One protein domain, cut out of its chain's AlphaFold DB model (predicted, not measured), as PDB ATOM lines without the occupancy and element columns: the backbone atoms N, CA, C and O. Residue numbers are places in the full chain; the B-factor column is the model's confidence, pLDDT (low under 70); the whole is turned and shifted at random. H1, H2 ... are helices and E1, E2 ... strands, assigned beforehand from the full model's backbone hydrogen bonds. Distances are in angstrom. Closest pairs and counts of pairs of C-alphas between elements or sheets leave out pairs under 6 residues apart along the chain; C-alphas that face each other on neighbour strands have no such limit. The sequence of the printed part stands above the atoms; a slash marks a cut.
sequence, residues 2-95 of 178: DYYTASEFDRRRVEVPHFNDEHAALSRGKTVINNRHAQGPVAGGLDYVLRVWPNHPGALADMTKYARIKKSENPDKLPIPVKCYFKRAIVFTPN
ATOM      1  N   ASP A   2     -37.011   3.379   1.641       94.81
ATOM      2  CA  ASP A   2     -35.776   3.951   1.092       94.81
ATOM      3  C   ASP A   2     -36.122   4.838  -0.108       94.81
ATOM      4  O   ASP A   2     -36.843   4.414  -1.015       94.81
ATOM      5  N   TYR A   3     -35.660   6.089  -0.082       97.44
ATOM      6  CA  TYR A   3     -35.874   7.038  -1.169       97.44
ATOM      7  C   TYR A   3     -35.286   6.547  -2.498       97.44
ATOM      8  O   TYR A   3     -35.936   6.650  -3.545       97.44
ATOM      9  N   TYR A   4     -34.077   5.983  -2.476       95.69
ATOM     10  CA  TYR A   4     -33.331   5.640  -3.687       95.69
ATOM     11  C   TYR A   4     -33.938   4.471  -4.455       95.69
ATOM     12  O   TYR A   4     -33.807   4.415  -5.677       95.69
ATOM     13  N   THR A   5     -34.684   3.604  -3.773       96.81
ATOM     14  CA  THR A   5     -35.389   2.474  -4.390       96.81
ATOM     15  C   THR A   5     -36.876   2.746  -4.628       96.81
ATOM     16  O   THR A   5     -37.555   1.910  -5.222       96.81
ATOM     17  N   ALA A   6     -37.413   3.875  -4.153       96.38
ATOM     18  CA  ALA A   6     -38.813   4.235  -4.367       96.38
ATOM     19  C   ALA A   6     -39.105   4.486  -5.856       96.38
ATOM     20  O   ALA A   6     -38.298   5.099  -6.561       96.38
ATOM     21  N   SER A   7     -40.279   4.047  -6.322       97.38
ATOM     22  CA  SER A   7     -40.714   4.299  -7.698       97.38
ATOM     23  C   SER A   7     -40.928   5.798  -7.938       97.38
ATOM     24  O   SER A   7     -41.223   6.550  -7.006       97.38
ATOM     25  N   GLU A   8     -40.837   6.255  -9.192       96.62
ATOM     26  CA  GLU A   8     -41.158   7.653  -9.525       96.62
ATOM     27  C   GLU A   8     -42.586   8.019  -9.090       96.62
ATOM     28  O   GLU A   8     -42.832   9.123  -8.602       96.62
ATOM     29  N   PHE A   9     -43.523   7.077  -9.220       96.62
ATOM     30  CA  PHE A   9     -44.899   7.259  -8.776       96.62
ATOM     31  C   PHE A   9     -44.975   7.527  -7.268       96.62
ATOM     32  O   PHE A   9     -45.616   8.495  -6.856       96.62
ATOM     33  N   ASP A  10     -44.282   6.734  -6.449       96.69
ATOM     34  CA  ASP A  10     -44.253   6.932  -4.998       96.69
ATOM     35  C   ASP A  10     -43.566   8.246  -4.629       96.69
ATOM     36  O   ASP A  10     -44.110   9.000  -3.820       96.69
ATOM     37  N   ARG A  11     -42.432   8.566  -5.278       97.50
ATOM     38  CA  ARG A  11     -41.714   9.847  -5.121       97.50
ATOM     39  C   ARG A  11     -42.638  11.036  -5.340       97.50
ATOM     40  O   ARG A  11     -42.836  11.843  -4.432       97.50
ATOM     41  N   ARG A  12     -43.307  11.085  -6.494       96.44
ATOM     42  CA  ARG A  12     -44.225  12.174  -6.854       96.44
ATOM     43  C   ARG A  12     -45.377  12.335  -5.868       96.44
ATOM     44  O   ARG A  12     -45.769  13.465  -5.592       96.44
ATOM     45  N   ARG A  13     -45.917  11.241  -5.324       96.38
ATOM     46  CA  ARG A  13     -47.039  11.300  -4.370       96.38
ATOM     47  C   ARG A  13     -46.700  12.018  -3.069       96.38
ATOM     48  O   ARG A  13     -47.617  12.502  -2.414       96.38
ATOM     49  N   VAL A  14     -45.426  12.077  -2.701       96.25
ATOM     50  CA  VAL A  14     -44.962  12.741  -1.477       96.25
ATOM     51  C   VAL A  14     -44.301  14.075  -1.806       96.25
ATOM     52  O   VAL A  14     -44.608  15.074  -1.164       96.25
ATOM     53  N   GLU A  15     -43.436  14.125  -2.820       96.88
ATOM     54  CA  GLU A  15     -42.676  15.335  -3.143       96.88
ATOM     55  C   GLU A  15     -43.563  16.461  -3.689       96.88
ATOM     56  O   GLU A  15     -43.394  17.620  -3.312       96.88
ATOM     57  N   VAL A  16     -44.543  16.145  -4.543       94.81
ATOM     58  CA  VAL A  16     -45.434  17.166  -5.120       94.81
ATOM     59  C   VAL A  16     -46.214  17.932  -4.043       94.81
ATOM     60  O   VAL A  16     -46.208  19.159  -4.105       94.81
ATOM     61  N   PRO A  17     -46.872  17.276  -3.068       93.81
ATOM     62  CA  PRO A  17     -47.619  17.992  -2.033       93.81
ATOM     63  C   PRO A  17     -46.786  18.493  -0.843       93.81
ATOM     64  O   PRO A  17     -47.294  19.339  -0.110       93.81
ATOM     65  N   HIS A  18     -45.582  17.958  -0.593       94.94
ATOM     66  CA  HIS A  18     -44.867  18.192   0.678       94.94
ATOM     67  C   HIS A  18     -43.384  18.566   0.551       94.94
ATOM     68  O   HIS A  18     -42.712  18.735   1.572       94.94
ATOM     69  N   PHE A  19     -42.844  18.658  -0.666       96.81
ATOM     70  CA  PHE A  19     -41.441  19.014  -0.875       96.81
ATOM     71  C   PHE A  19     -41.229  20.123  -1.904       96.81
ATOM     72  O   PHE A  19     -40.423  21.019  -1.679       96.81
ATOM     73  N   ASN A  20     -41.902  20.069  -3.053       96.00
ATOM     74  CA  ASN A  20     -41.543  20.911  -4.196       96.00
ATOM     75  C   ASN A  20     -41.716  22.411  -3.908       96.00
ATOM     76  O   ASN A  20     -40.834  23.215  -4.228       96.00
ATOM     77  N   ASP A  21     -42.830  22.796  -3.282       95.88
ATOM     78  CA  ASP A  21     -43.102  24.194  -2.941       95.88
ATOM     79  C   ASP A  21     -42.247  24.665  -1.755       95.88
ATOM     80  O   ASP A  21     -41.785  25.810  -1.739       95.88
ATOM     81  N   GLU A  22     -41.982  23.781  -0.792       96.44
ATOM     82  CA  GLU A  22     -41.081  23.975   0.346       96.44
ATOM     83  C   GLU A  22     -39.660  24.261  -0.127       96.44
ATOM     84  O   GLU A  22     -39.063  25.278   0.250       96.44
ATOM     85  N   HIS A  23     -39.154  23.413  -1.016       97.19
ATOM     86  CA  HIS A  23     -37.847  23.546  -1.632       97.19
ATOM     87  C   HIS A  23     -37.745  24.853  -2.424       97.19
ATOM     88  O   HIS A  23     -36.799  25.635  -2.262       97.19
ATOM     89  N   ALA A  24     -38.755  25.160  -3.243       96.38
ATOM     90  CA  ALA A  24     -38.804  26.397  -4.017       96.38
ATOM     91  C   ALA A  24     -38.905  27.654  -3.129       96.38
ATOM     92  O   ALA A  24     -38.379  28.721  -3.476       96.38
ATOM     93  N   ALA A  25     -39.589  27.576  -1.985       96.25
ATOM     94  CA  ALA A  25     -39.662  28.659  -1.010       96.25
ATOM     95  C   ALA A  25     -38.302  28.888  -0.335       96.25
ATOM     96  O   ALA A  25     -37.796  30.016  -0.359       96.25
ATOM     97  N   LEU A  26     -37.663  27.830   0.169       96.50
ATOM     98  CA  LEU A  26     -36.348  27.904   0.808       96.50
ATOM     99  C   LEU A  26     -35.260  28.369  -0.156       96.50
ATOM    100  O   LEU A  26     -34.383  29.147   0.227       96.50
ATOM    101  N   SER A  27     -35.311  27.950  -1.419       95.06
ATOM    102  CA  SER A  27     -34.434  28.445  -2.487       95.06
ATOM    103  C   SER A  27     -34.502  29.962  -2.666       95.06
ATOM    104  O   SER A  27     -33.485  30.581  -2.963       95.06
ATOM    105  N   ARG A  28     -35.641  30.582  -2.343       94.94
ATOM    106  CA  ARG A  28     -35.842  32.041  -2.328       94.94
ATOM    107  C   ARG A  28     -35.659  32.679  -0.943       94.94
ATOM    108  O   ARG A  28     -36.046  33.827  -0.745       94.94
ATOM    109  N   GLY A  29     -35.128  31.938   0.031       93.81
ATOM    110  CA  GLY A  29     -34.939  32.399   1.412       93.81
ATOM    111  C   GLY A  29     -36.231  32.511   2.229       93.81
ATOM    112  O   GLY A  29     -36.206  33.034   3.341       93.81
ATOM    113  N   LYS A  30     -37.364  32.025   1.708       95.88
ATOM    114  CA  LYS A  30     -38.645  32.025   2.420       95.88
ATOM    115  C   LYS A  30     -38.739  30.795   3.318       95.88
ATOM    116  O   LYS A  30     -38.355  29.700   2.928       95.88
ATOM    117  N   THR A  31     -39.275  30.988   4.519       95.88
ATOM    118  CA  THR A  31     -39.444  29.927   5.531       95.88
ATOM    119  C   THR A  31     -40.909  29.581   5.796       95.88
ATOM    120  O   THR A  31     -41.202  28.696   6.596       95.88
ATOM    121  N   VAL A  32     -41.823  30.261   5.105       95.06
ATOM    122  CA  VAL A  32     -43.273  30.079   5.176       95.06
ATOM    123  C   VAL A  32     -43.815  30.066   3.749       95.06
ATOM    124  O   VAL A  32     -43.367  30.853   2.907       95.06
ATOM    125  N   ILE A  33     -44.771  29.181   3.488       93.19
ATOM    126  CA  ILE A  33     -45.524  29.085   2.236       93.19
ATOM    127  C   ILE A  33     -46.952  29.536   2.514       93.19
ATOM    128  O   ILE A  33     -47.506  29.291   3.586       93.19
ATOM    129  N   ASN A  34     -47.542  30.211   1.541       91.75
ATOM    130  CA  ASN A  34     -48.968  30.479   1.513       91.75
ATOM    131  C   ASN A  34     -49.427  30.389   0.057       91.75
ATOM    132  O   ASN A  34     -49.267  31.343  -0.708       91.75
ATOM    133  N   ASN A  35     -49.885  29.210  -0.354       87.69
ATOM    134  CA  ASN A  35     -50.403  28.964  -1.693       87.69
ATOM    135  C   ASN A  35     -51.548  27.929  -1.656       87.69
ATOM    136  O   ASN A  35     -51.994  27.500  -0.592       87.69
ATOM    137  N   ARG A  36     -52.045  27.538  -2.836       84.12
ATOM    138  CA  ARG A  36     -53.162  26.586  -2.974       84.12
ATOM    139  C   ARG A  36     -52.836  25.142  -2.550       84.12
ATOM    140  O   ARG A  36     -53.758  24.348  -2.424       84.12
ATOM    141  N   HIS A  37     -51.559  24.798  -2.396       77.69
ATOM    142  CA  HIS A  37     -51.075  23.447  -2.097       77.69
ATOM    143  C   HIS A  37     -50.599  23.304  -0.643       77.69
ATOM    144  O   HIS A  37     -50.812  22.255  -0.045       77.69
ATOM    145  N   ALA A  38     -50.018  24.358  -0.061       81.50
ATOM    146  CA  ALA A  38     -49.476  24.363   1.293       81.50
ATOM    147  C   ALA A  38     -49.579  25.749   1.957       81.50
ATOM    148  O   ALA A  38     -49.416  26.798   1.323       81.50
ATOM    149  N   GLN A  39     -49.816  25.745   3.273       88.50
ATOM    150  CA  GLN A  39     -49.850  26.938   4.119       88.50
ATOM    151  C   GLN A  39     -49.085  26.687   5.420       88.50
ATOM    152  O   GLN A  39     -49.257  25.648   6.055       88.50
ATOM    153  N   GLY A  40     -48.272  27.657   5.839       90.56
ATOM    154  CA  GLY A  40     -47.506  27.604   7.085       90.56
ATOM    155  C   GLY A  40     -45.998  27.413   6.878       90.56
ATOM    156  O   GLY A  40     -45.485  27.632   5.777       90.56
ATOM    157  N   PRO A  41     -45.249  27.089   7.949       93.06
ATOM    158  CA  PRO A  41     -43.805  26.893   7.872       93.06
ATOM    159  C   PRO A  41     -43.432  25.763   6.910       93.06
ATOM    160  O   PRO A  41     -44.015  24.681   6.965       93.06
ATOM    161  N   VAL A  42     -42.392  25.982   6.099       95.56
ATOM    162  CA  VAL A  42     -41.862  24.970   5.157       95.56
ATOM    163  C   VAL A  42     -41.506  23.654   5.858       95.56
ATOM    164  O   VAL A  42     -41.585  22.585   5.268       95.56
ATOM    165  N   ALA A  43     -41.149  23.714   7.142       95.19
ATOM    166  CA  ALA A  43     -40.734  22.547   7.904       95.19
ATOM    167  C   ALA A  43     -41.837  21.500   8.110       95.19
ATOM    168  O   ALA A  43     -41.502  20.350   8.377       95.19
ATOM    169  N   GLY A  44     -43.120  21.860   7.972       93.81
ATOM    170  CA  GLY A  44     -44.217  20.893   8.064       93.81
ATOM    171  C   GLY A  44     -44.182  19.859   6.936       93.81
ATOM    172  O   GLY A  44     -44.211  18.658   7.203       93.81
ATOM    173  N   GLY A  45     -44.048  20.315   5.685       95.06
ATOM    174  CA  GLY A  45     -43.892  19.428   4.528       95.06
ATOM    175  C   GLY A  45     -42.601  18.612   4.613       95.06
ATOM    176  O   GLY A  45     -42.618  17.391   4.474       95.06
ATOM    177  N   LEU A  46     -41.492  19.258   4.986       97.06
ATOM    178  CA  LEU A  46     -40.207  18.573   5.146       97.06
ATOM    179  C   LEU A  46     -40.233  17.488   6.242       97.06
ATOM    180  O   LEU A  46     -39.668  16.415   6.036       97.06
ATOM    181  N   ASP A  47     -40.895  17.722   7.385       96.31
ATOM    182  CA  ASP A  47     -41.108  16.689   8.418       96.31
ATOM    183  C   ASP A  47     -41.883  15.499   7.846       96.31
ATOM    184  O   ASP A  47     -41.480  14.352   8.040       96.31
ATOM    185  N   TYR A  48     -42.956  15.756   7.089       95.81
ATOM    186  CA  TYR A  48     -43.720  14.693   6.439       95.81
ATOM    187  C   TYR A  48     -42.829  13.843   5.525       95.81
ATOM    188  O   TYR A  48     -42.784  12.617   5.674       95.81
ATOM    189  N   VAL A  49     -42.065  14.481   4.631       97.69
ATOM    190  CA  VAL A  49     -41.149  13.792   3.708       97.69
ATOM    191  C   VAL A  49     -40.153  12.928   4.485       97.69
ATOM    192  O   VAL A  49     -40.003  11.746   4.181       97.69
ATOM    193  N   LEU A  50     -39.534  13.470   5.538       97.81
ATOM    194  CA  LEU A  50     -38.527  12.768   6.345       97.81
ATOM    195  C   LEU A  50     -39.108  11.668   7.246       97.81
ATOM    196  O   LEU A  50     -38.377  10.796   7.722       97.81
ATOM    197  N   ARG A  51     -40.422  11.663   7.496       96.06
ATOM    198  CA  ARG A  51     -41.104  10.521   8.123       96.06
ATOM    199  C   ARG A  51     -41.321   9.376   7.142       96.06
ATOM    200  O   ARG A  51     -41.185   8.226   7.553       96.06
ATOM    201  N   VAL A  52     -41.631   9.676   5.881       97.12
ATOM    202  CA  VAL A  52     -41.819   8.658   4.834       97.12
ATOM    203  C   VAL A  52     -40.473   8.089   4.367       97.12
ATOM    204  O   VAL A  52     -40.309   6.864   4.286       97.12
ATOM    205  N   TRP A  53     -39.502   8.970   4.126       97.94
ATOM    206  CA  TRP A  53     -38.148   8.663   3.665       97.94
ATOM    207  C   TRP A  53     -37.107   9.371   4.541       97.94
ATOM    208  O   TRP A  53     -36.715  10.504   4.252       97.94
ATOM    209  N   PRO A  54     -36.621   8.710   5.607       98.00
ATOM    210  CA  PRO A  54     -35.599   9.279   6.482       98.00
ATOM    211  C   PRO A  54     -34.324   9.690   5.740       98.00
ATOM    212  O   PRO A  54     -33.679  10.654   6.138       98.00
ATOM    213  N   ASN A  55     -33.984   8.991   4.653       98.00
ATOM    214  CA  ASN A  55     -32.806   9.244   3.831       98.00
ATOM    215  C   ASN A  55     -33.072  10.131   2.602       98.00
ATOM    216  O   ASN A  55     -32.268  10.143   1.679       98.00
ATOM    217  N   HIS A  56     -34.179  10.880   2.553       98.44
ATOM    218  CA  HIS A  56     -34.433  11.785   1.430       98.44
ATOM    219  C   HIS A  56     -33.413  12.948   1.425       98.44
ATOM    220  O   HIS A  56     -33.509  13.854   2.264       98.44
ATOM    221  N   PRO A  57     -32.485  13.022   0.448       97.12
ATOM    222  CA  PRO A  57     -31.357  13.954   0.505       97.12
ATOM    223  C   PRO A  57     -31.800  15.419   0.405       97.12
ATOM    224  O   PRO A  57     -31.312  16.269   1.148       97.12
ATOM    225  N   GLY A  58     -32.781  15.718  -0.456       97.88
ATOM    226  CA  GLY A  58     -33.320  17.073  -0.620       97.88
ATOM    227  C   GLY A  58     -33.927  17.631   0.672       97.88
ATOM    228  O   GLY A  58     -33.500  18.675   1.156       97.88
ATOM    229  N   ALA A  59     -34.865  16.906   1.284       98.31
ATOM    230  CA  ALA A  59     -35.489  17.289   2.545       98.31
ATOM    231  C   ALA A  59     -34.500  17.416   3.719       98.31
ATOM    232  O   ALA A  59     -34.635  18.351   4.507       98.31
ATOM    233  N   LEU A  60     -33.476  16.556   3.829       98.56
ATOM    234  CA  LEU A  60     -32.418  16.713   4.842       98.56
ATOM    235  C   LEU A  60     -31.606  18.005   4.629       98.56
ATOM    236  O   LEU A  60     -31.336  18.750   5.582       98.56
ATOM    237  N   ALA A  61     -31.248  18.301   3.377       98.19
ATOM    238  CA  ALA A  61     -30.542  19.527   3.015       98.19
ATOM    239  C   ALA A  61     -31.393  20.778   3.295       98.19
ATOM    240  O   ALA A  61     -30.908  21.754   3.874       98.19
ATOM    241  N   ASP A  62     -32.678  20.736   2.952       98.44
ATOM    242  CA  ASP A  62     -33.613  21.838   3.166       98.44
ATOM    243  C   ASP A  62     -33.940  22.054   4.641       98.44
ATOM    244  O   ASP A  62     -33.999  23.201   5.087       98.44
ATOM    245  N   MET A  63     -34.057  20.987   5.434       98.06
ATOM    246  CA  MET A  63     -34.236  21.107   6.881       98.06
ATOM    247  C   MET A  63     -33.003  21.747   7.536       98.06
ATOM    248  O   MET A  63     -33.133  22.608   8.409       98.06
ATOM    249  N   THR A  64     -31.799  21.413   7.056       97.75
ATOM    250  CA  THR A  64     -30.550  22.077   7.470       97.75
ATOM    251  C   THR A  64     -30.545  23.553   7.083       97.75
ATOM    252  O   THR A  64     -30.240  24.418   7.905       97.75
ATOM    253  N   LYS A  65     -30.938  23.873   5.846       97.94
ATOM    254  CA  LYS A  65     -31.034  25.254   5.363       97.94
ATOM    255  C   LYS A  65     -32.048  26.072   6.160       97.94
ATOM    256  O   LYS A  65     -31.758  27.215   6.510       97.94
ATOM    257  N   TYR A  66     -33.207  25.500   6.466       97.50
ATOM    258  CA  TYR A  66     -34.229  26.117   7.303       97.50
ATOM    259  C   TYR A  66     -33.699  26.405   8.712       97.50
ATOM    260  O   TYR A  66     -33.791  27.545   9.171       97.50
ATOM    261  N   ALA A  67     -33.058  25.420   9.349       97.19
ATOM    262  CA  ALA A  67     -32.407  25.575  10.650       97.19
ATOM    263  C   ALA A  67     -31.362  26.699  10.640       97.19
ATOM    264  O   ALA A  67     -31.346  27.539  11.540       97.19
ATOM    265  N   ARG A  68     -30.545  26.777   9.583       96.62
ATOM    266  CA  ARG A  68     -29.559  27.848   9.392       96.62
ATOM    267  C   ARG A  68     -30.206  29.225   9.251       96.62
ATOM    268  O   ARG A  68     -29.757  30.166   9.898       96.62
ATOM    269  N   ILE A  69     -31.260  29.363   8.440       96.25
ATOM    270  CA  ILE A  69     -31.989  30.638   8.283       96.25
ATOM    271  C   ILE A  69     -32.579  31.079   9.629       96.25
ATOM    272  O   ILE A  69     -32.502  32.253   9.991       96.25
ATOM    273  N   LYS A  70     -33.135  30.131  10.384       96.06
ATOM    274  CA  LYS A  70     -33.732  30.353  11.705       96.06
ATOM    275  C   LYS A  70     -32.706  30.450  12.840       96.06
ATOM    276  O   LYS A  70     -33.091  30.804  13.950       96.06
ATOM    277  N   LYS A  71     -31.429  30.159  12.565       95.94
ATOM    278  CA  LYS A  71     -30.313  30.142  13.525       95.94
ATOM    279  C   LYS A  71     -30.614  29.310  14.781       95.94
ATOM    280  O   LYS A  71     -30.306  29.728  15.892       95.94
ATOM    281  N   SER A  72     -31.244  28.150  14.609       95.62
ATOM    282  CA  SER A  72     -31.620  27.255  15.710       95.62
ATOM    283  C   SER A  72     -31.549  25.798  15.270       95.62
ATOM    284  O   SER A  72     -31.996  25.471  14.173       95.62
ATOM    285  N   GLU A  73     -31.035  24.921  16.137       90.38
ATOM    286  CA  GLU A  73     -31.047  23.460  15.941       90.38
ATOM    287  C   GLU A  73     -32.450  22.852  16.118       90.38
ATOM    288  O   GLU A  73     -32.738  21.753  15.632       90.38
ATOM    289  N   ASN A  74     -33.338  23.584  16.796       93.44
ATOM    290  CA  ASN A  74     -34.752  23.262  16.932       93.44
ATOM    291  C   ASN A  74     -35.609  24.491  16.560       93.44
ATOM    292  O   ASN A  74     -36.180  25.151  17.439       93.44
ATOM    293  N   PRO A  75     -35.622  24.879  15.271       91.88
ATOM    294  CA  PRO A  75     -36.339  26.063  14.806       91.88
ATOM    295  C   PRO A  75     -37.841  25.911  15.053       91.88
ATOM    296  O   PRO A  75     -38.358  24.811  14.966       91.88
ATOM    297  N   ASP A  76     -38.546  26.991  15.395       90.62
ATOM    298  CA  ASP A  76     -40.009  27.000  15.591       90.62
ATOM    299  C   ASP A  76     -40.558  25.880  16.517       90.62
ATOM    300  O   ASP A  76     -41.737  25.538  16.451       90.62
ATOM    301  N   LYS A  77     -39.714  25.329  17.409       89.69
ATOM    302  CA  LYS A  77     -40.022  24.190  18.293       89.69
ATOM    303  C   LYS A  77     -40.576  22.986  17.525       89.69
ATOM    304  O   LYS A  77     -41.612  22.435  17.901       89.69
ATOM    305  N   LEU A  78     -39.885  22.582  16.455       89.94
ATOM    306  CA  LEU A  78     -40.234  21.372  15.718       89.94
ATOM    307  C   LEU A  78     -40.435  20.182  16.675       89.94
ATOM    308  O   LEU A  78     -39.676  20.026  17.638       89.94
ATOM    309  N   PRO A  79     -41.404  19.293  16.388       88.62
ATOM    310  CA  PRO A  79     -41.588  18.066  17.162       88.62
ATOM    311  C   PRO A  79     -40.330  17.186  17.186       88.62
ATOM    312  O   PRO A  79     -40.099  16.443  18.137       88.62
ATOM    313  N   ILE A  80     -39.519  17.270  16.128       91.06
ATOM    314  CA  ILE A  80     -38.272  16.533  15.957       91.06
ATOM    315  C   ILE A  80     -37.166  17.557  15.649       91.06
ATOM    316  O   ILE A  80     -37.233  18.213  14.606       91.06
ATOM    317  N   PRO A  81     -36.147  17.709  16.520       94.69
ATOM    318  CA  PRO A  81     -34.992  18.563  16.243       94.69
ATOM    319  C   PRO A  81     -34.249  18.123  14.981       94.69
ATOM    320  O   PRO A  81     -34.227  16.934  14.655       94.69
ATOM    321  N   VAL A  82     -33.564  19.047  14.300       96.88
ATOM    322  CA  VAL A  82     -32.989  18.750  12.975       96.88
ATOM    323  C   VAL A  82     -31.939  17.636  13.026       96.88
ATOM    324  O   VAL A  82     -31.987  16.695  12.233       96.88
ATOM    325  N   LYS A  83     -31.083  17.651  14.052       96.31
ATOM    326  CA  LYS A  83     -30.123  16.578  14.358       96.31
ATOM    327  C   LYS A  83     -30.775  15.191  14.482       96.31
ATOM    328  O   LYS A  83     -30.151  14.185  14.153       96.31
ATOM    329  N   CYS A  84     -32.023  15.107  14.943       97.12
ATOM    330  CA  CYS A  84     -32.726  13.833  15.100       97.12
ATOM    331  C   CYS A  84     -33.204  13.243  13.766       97.12
ATOM    332  O   CYS A  84     -33.280  12.019  13.671       97.12
ATOM    333  N   TYR A  85     -33.462  14.050  12.730       98.12
ATOM    334  CA  TYR A  85     -33.708  13.503  11.388       98.12
ATOM    335  C   TYR A  85     -32.467  12.792  10.852       98.12
ATOM    336  O   TYR A  85     -32.581  11.661  10.391       98.12
ATOM    337  N   PHE A  86     -31.280  13.384  11.014       98.56
ATOM    338  CA  PHE A  86     -30.023  12.742  10.618       98.56
ATOM    339  C   PHE A  86     -29.750  11.456  11.391       98.56
ATOM    340  O   PHE A  86     -29.429  10.437  10.789       98.56
ATOM    341  N   LYS A  87     -29.949  11.453  12.715       98.00
ATOM    342  CA  LYS A  87     -29.828  10.223  13.514       98.00
ATOM    343  C   LYS A  87     -30.760   9.119  13.009       98.00
ATOM    344  O   LYS A  87     -30.338   7.975  12.896       98.00
ATOM    345  N   ARG A  88     -32.012   9.457  12.684       97.81
ATOM    346  CA  ARG A  88     -32.978   8.501  12.116       97.81
ATOM    347  C   ARG A  88     -32.544   7.999  10.740       97.81
ATOM    348  O   ARG A  88     -32.654   6.805  10.493       97.81
ATOM    349  N   ALA A  89     -32.047   8.888   9.883       98.38
ATOM    350  CA  ALA A  89     -31.527   8.543   8.566       98.38
ATOM    351  C   ALA A  89     -30.349   7.563   8.671       98.38
ATOM    352  O   ALA A  89     -30.391   6.515   8.049       98.38
ATOM    353  N   ILE A  90     -29.371   7.834   9.542       98.44
ATOM    354  CA  ILE A  90     -28.200   6.967   9.760       98.44
ATOM    355  C   ILE A  90     -28.600   5.602  10.328       98.44
ATOM    356  O   ILE A  90     -28.064   4.584   9.911       98.44
ATOM    357  N   VAL A  91     -29.552   5.548  11.267       98.00
ATOM    358  CA  VAL A  91     -30.060   4.261  11.781       98.00
ATOM    359  C   VAL A  91     -30.748   3.456  10.675       98.00
ATOM    360  O   VAL A  91     -30.651   2.233  10.659       98.00
ATOM    361  N   PHE A  92     -31.448   4.132   9.765       97.81
ATOM    362  CA  PHE A  92     -32.167   3.493   8.670       97.81
ATOM    363  C   PHE A  92     -31.232   3.036   7.534       97.81
ATOM    364  O   PHE A  92     -31.360   1.908   7.064       97.81
ATOM    365  N   THR A  93     -30.285   3.880   7.122       96.75
ATOM    366  CA  THR A  93     -29.318   3.633   6.043       96.75
ATOM    367  C   THR A  93     -27.895   4.016   6.484       96.75
ATOM    368  O   THR A  93     -27.365   5.051   6.080       96.75
ATOM    369  N   PRO A  94     -27.219   3.178   7.293       97.25
ATOM    370  CA  PRO A  94     -25.919   3.516   7.892       97.25
ATOM    371  C   PRO A  94     -24.761   3.620   6.891       97.25
ATOM    372  O   PRO A  94     -23.696   4.104   7.250       97.25
ATOM    373  N   ASN A  95     -24.951   3.153   5.655       96.94
ATOM    374  CA  ASN A  95     -23.942   3.200   4.593       96.94
ATOM    375  C   ASN A  95     -24.278   4.243   3.514       96.94
ATOM    376  O   ASN A  95     -23.714   4.215   2.423       96.94
TER     377      ASN A  95
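AT A GLANCE: This is residues 2 to 95 of the 178 residues of an uncharacterized protein of uncultured bacterium (UniProt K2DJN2). A small two-strand hairpin, E1 and E2, sits at one end of a compact body of helices, in which H1, H3, H4 and H5 run back and forth, each opposite to the one before it in that series. The short helix H2 is set steeply to H3 and H4 at the hairpin's end, and the series is loosely gathered, with H1 touching only H3 and H5 touching only H4. The printed part has 94 residues, with five named helices and two named strands in the order H1, H2, E1, E2, H3, H4, H5; the class is mostly helix, and the sheet is E1 - E2, antiparallel. The whole is compact, with a radius of gyration of the C-alphas of 12.6 A, and rounded, spanning 32 by 29 by 20 A.

IN THESE COORDINATES: Find C-alpha 32 at (-43.273, 30.079, 5.176), where E1 begins; E1 is residues 32 to 34, 6.8 A long, and E2 is residues 39 to 41, 7.1 A. Next come H3, residues 43 to 52, 14.3 A, and H4, residues 57 to 70, the longest helix at 20.0 A. H5, residues 82 to 92, 15.9 A, ends at C-alpha 92, (-32.167, 3.493, 8.670). Go back to C-alpha 8 at (-41.158, 7.653, -9.525) for H1, residues 8 to 18, 15.1 A; H2 is residues 20 to 27, 10.5 A.

HOW THE PARTS SIT: Start at the hairpin of E1 and E2, antiparallel at 177 degrees: N 33 and O 40, and N 40 and O 33, are each 2.9 A apart, within hydrogen-bond range. The closest C-alphas of H2 and E1 are those of Ala 25 and Ile 33, 6.7 A apart. H2 touches H4, closest at the C-alphas of His 23 and Asp 62, 6.6 A, at a steep tilt of 44 degrees, the same way. H3 and H4, a helical hairpin, touch at a shallow tilt of 29 degrees, closest at the C-alphas of Leu 46 and Ala 59, 5.5 A. H4 and H5, also a helical hairpin, touch at 18 degrees, a shallow tilt, closest at the C-alphas of Met 63 and Val 82, 6.7 A. H1 touches H3 at a shallow tilt of 27 degrees, opposite ways, closest at the C-alphas of His 18 and Gly 45, 4.2 A. H1 and H5 are apart. Every O i to N i+4 pair is within hydrogen-bond range in H2, H3 and H4; H1 has 5 of 7 and H5 6 of 7.

THE WHOLE: Look for the farthest C-alphas at Arg 36 and Asn 95, 38.2 A apart. The printed part has no cut. The link from H4 to H5 is long, with 11 residues; the other links are tight. No printed residue is under 70 in pLDDT, and the mean of the printed part is 95.3.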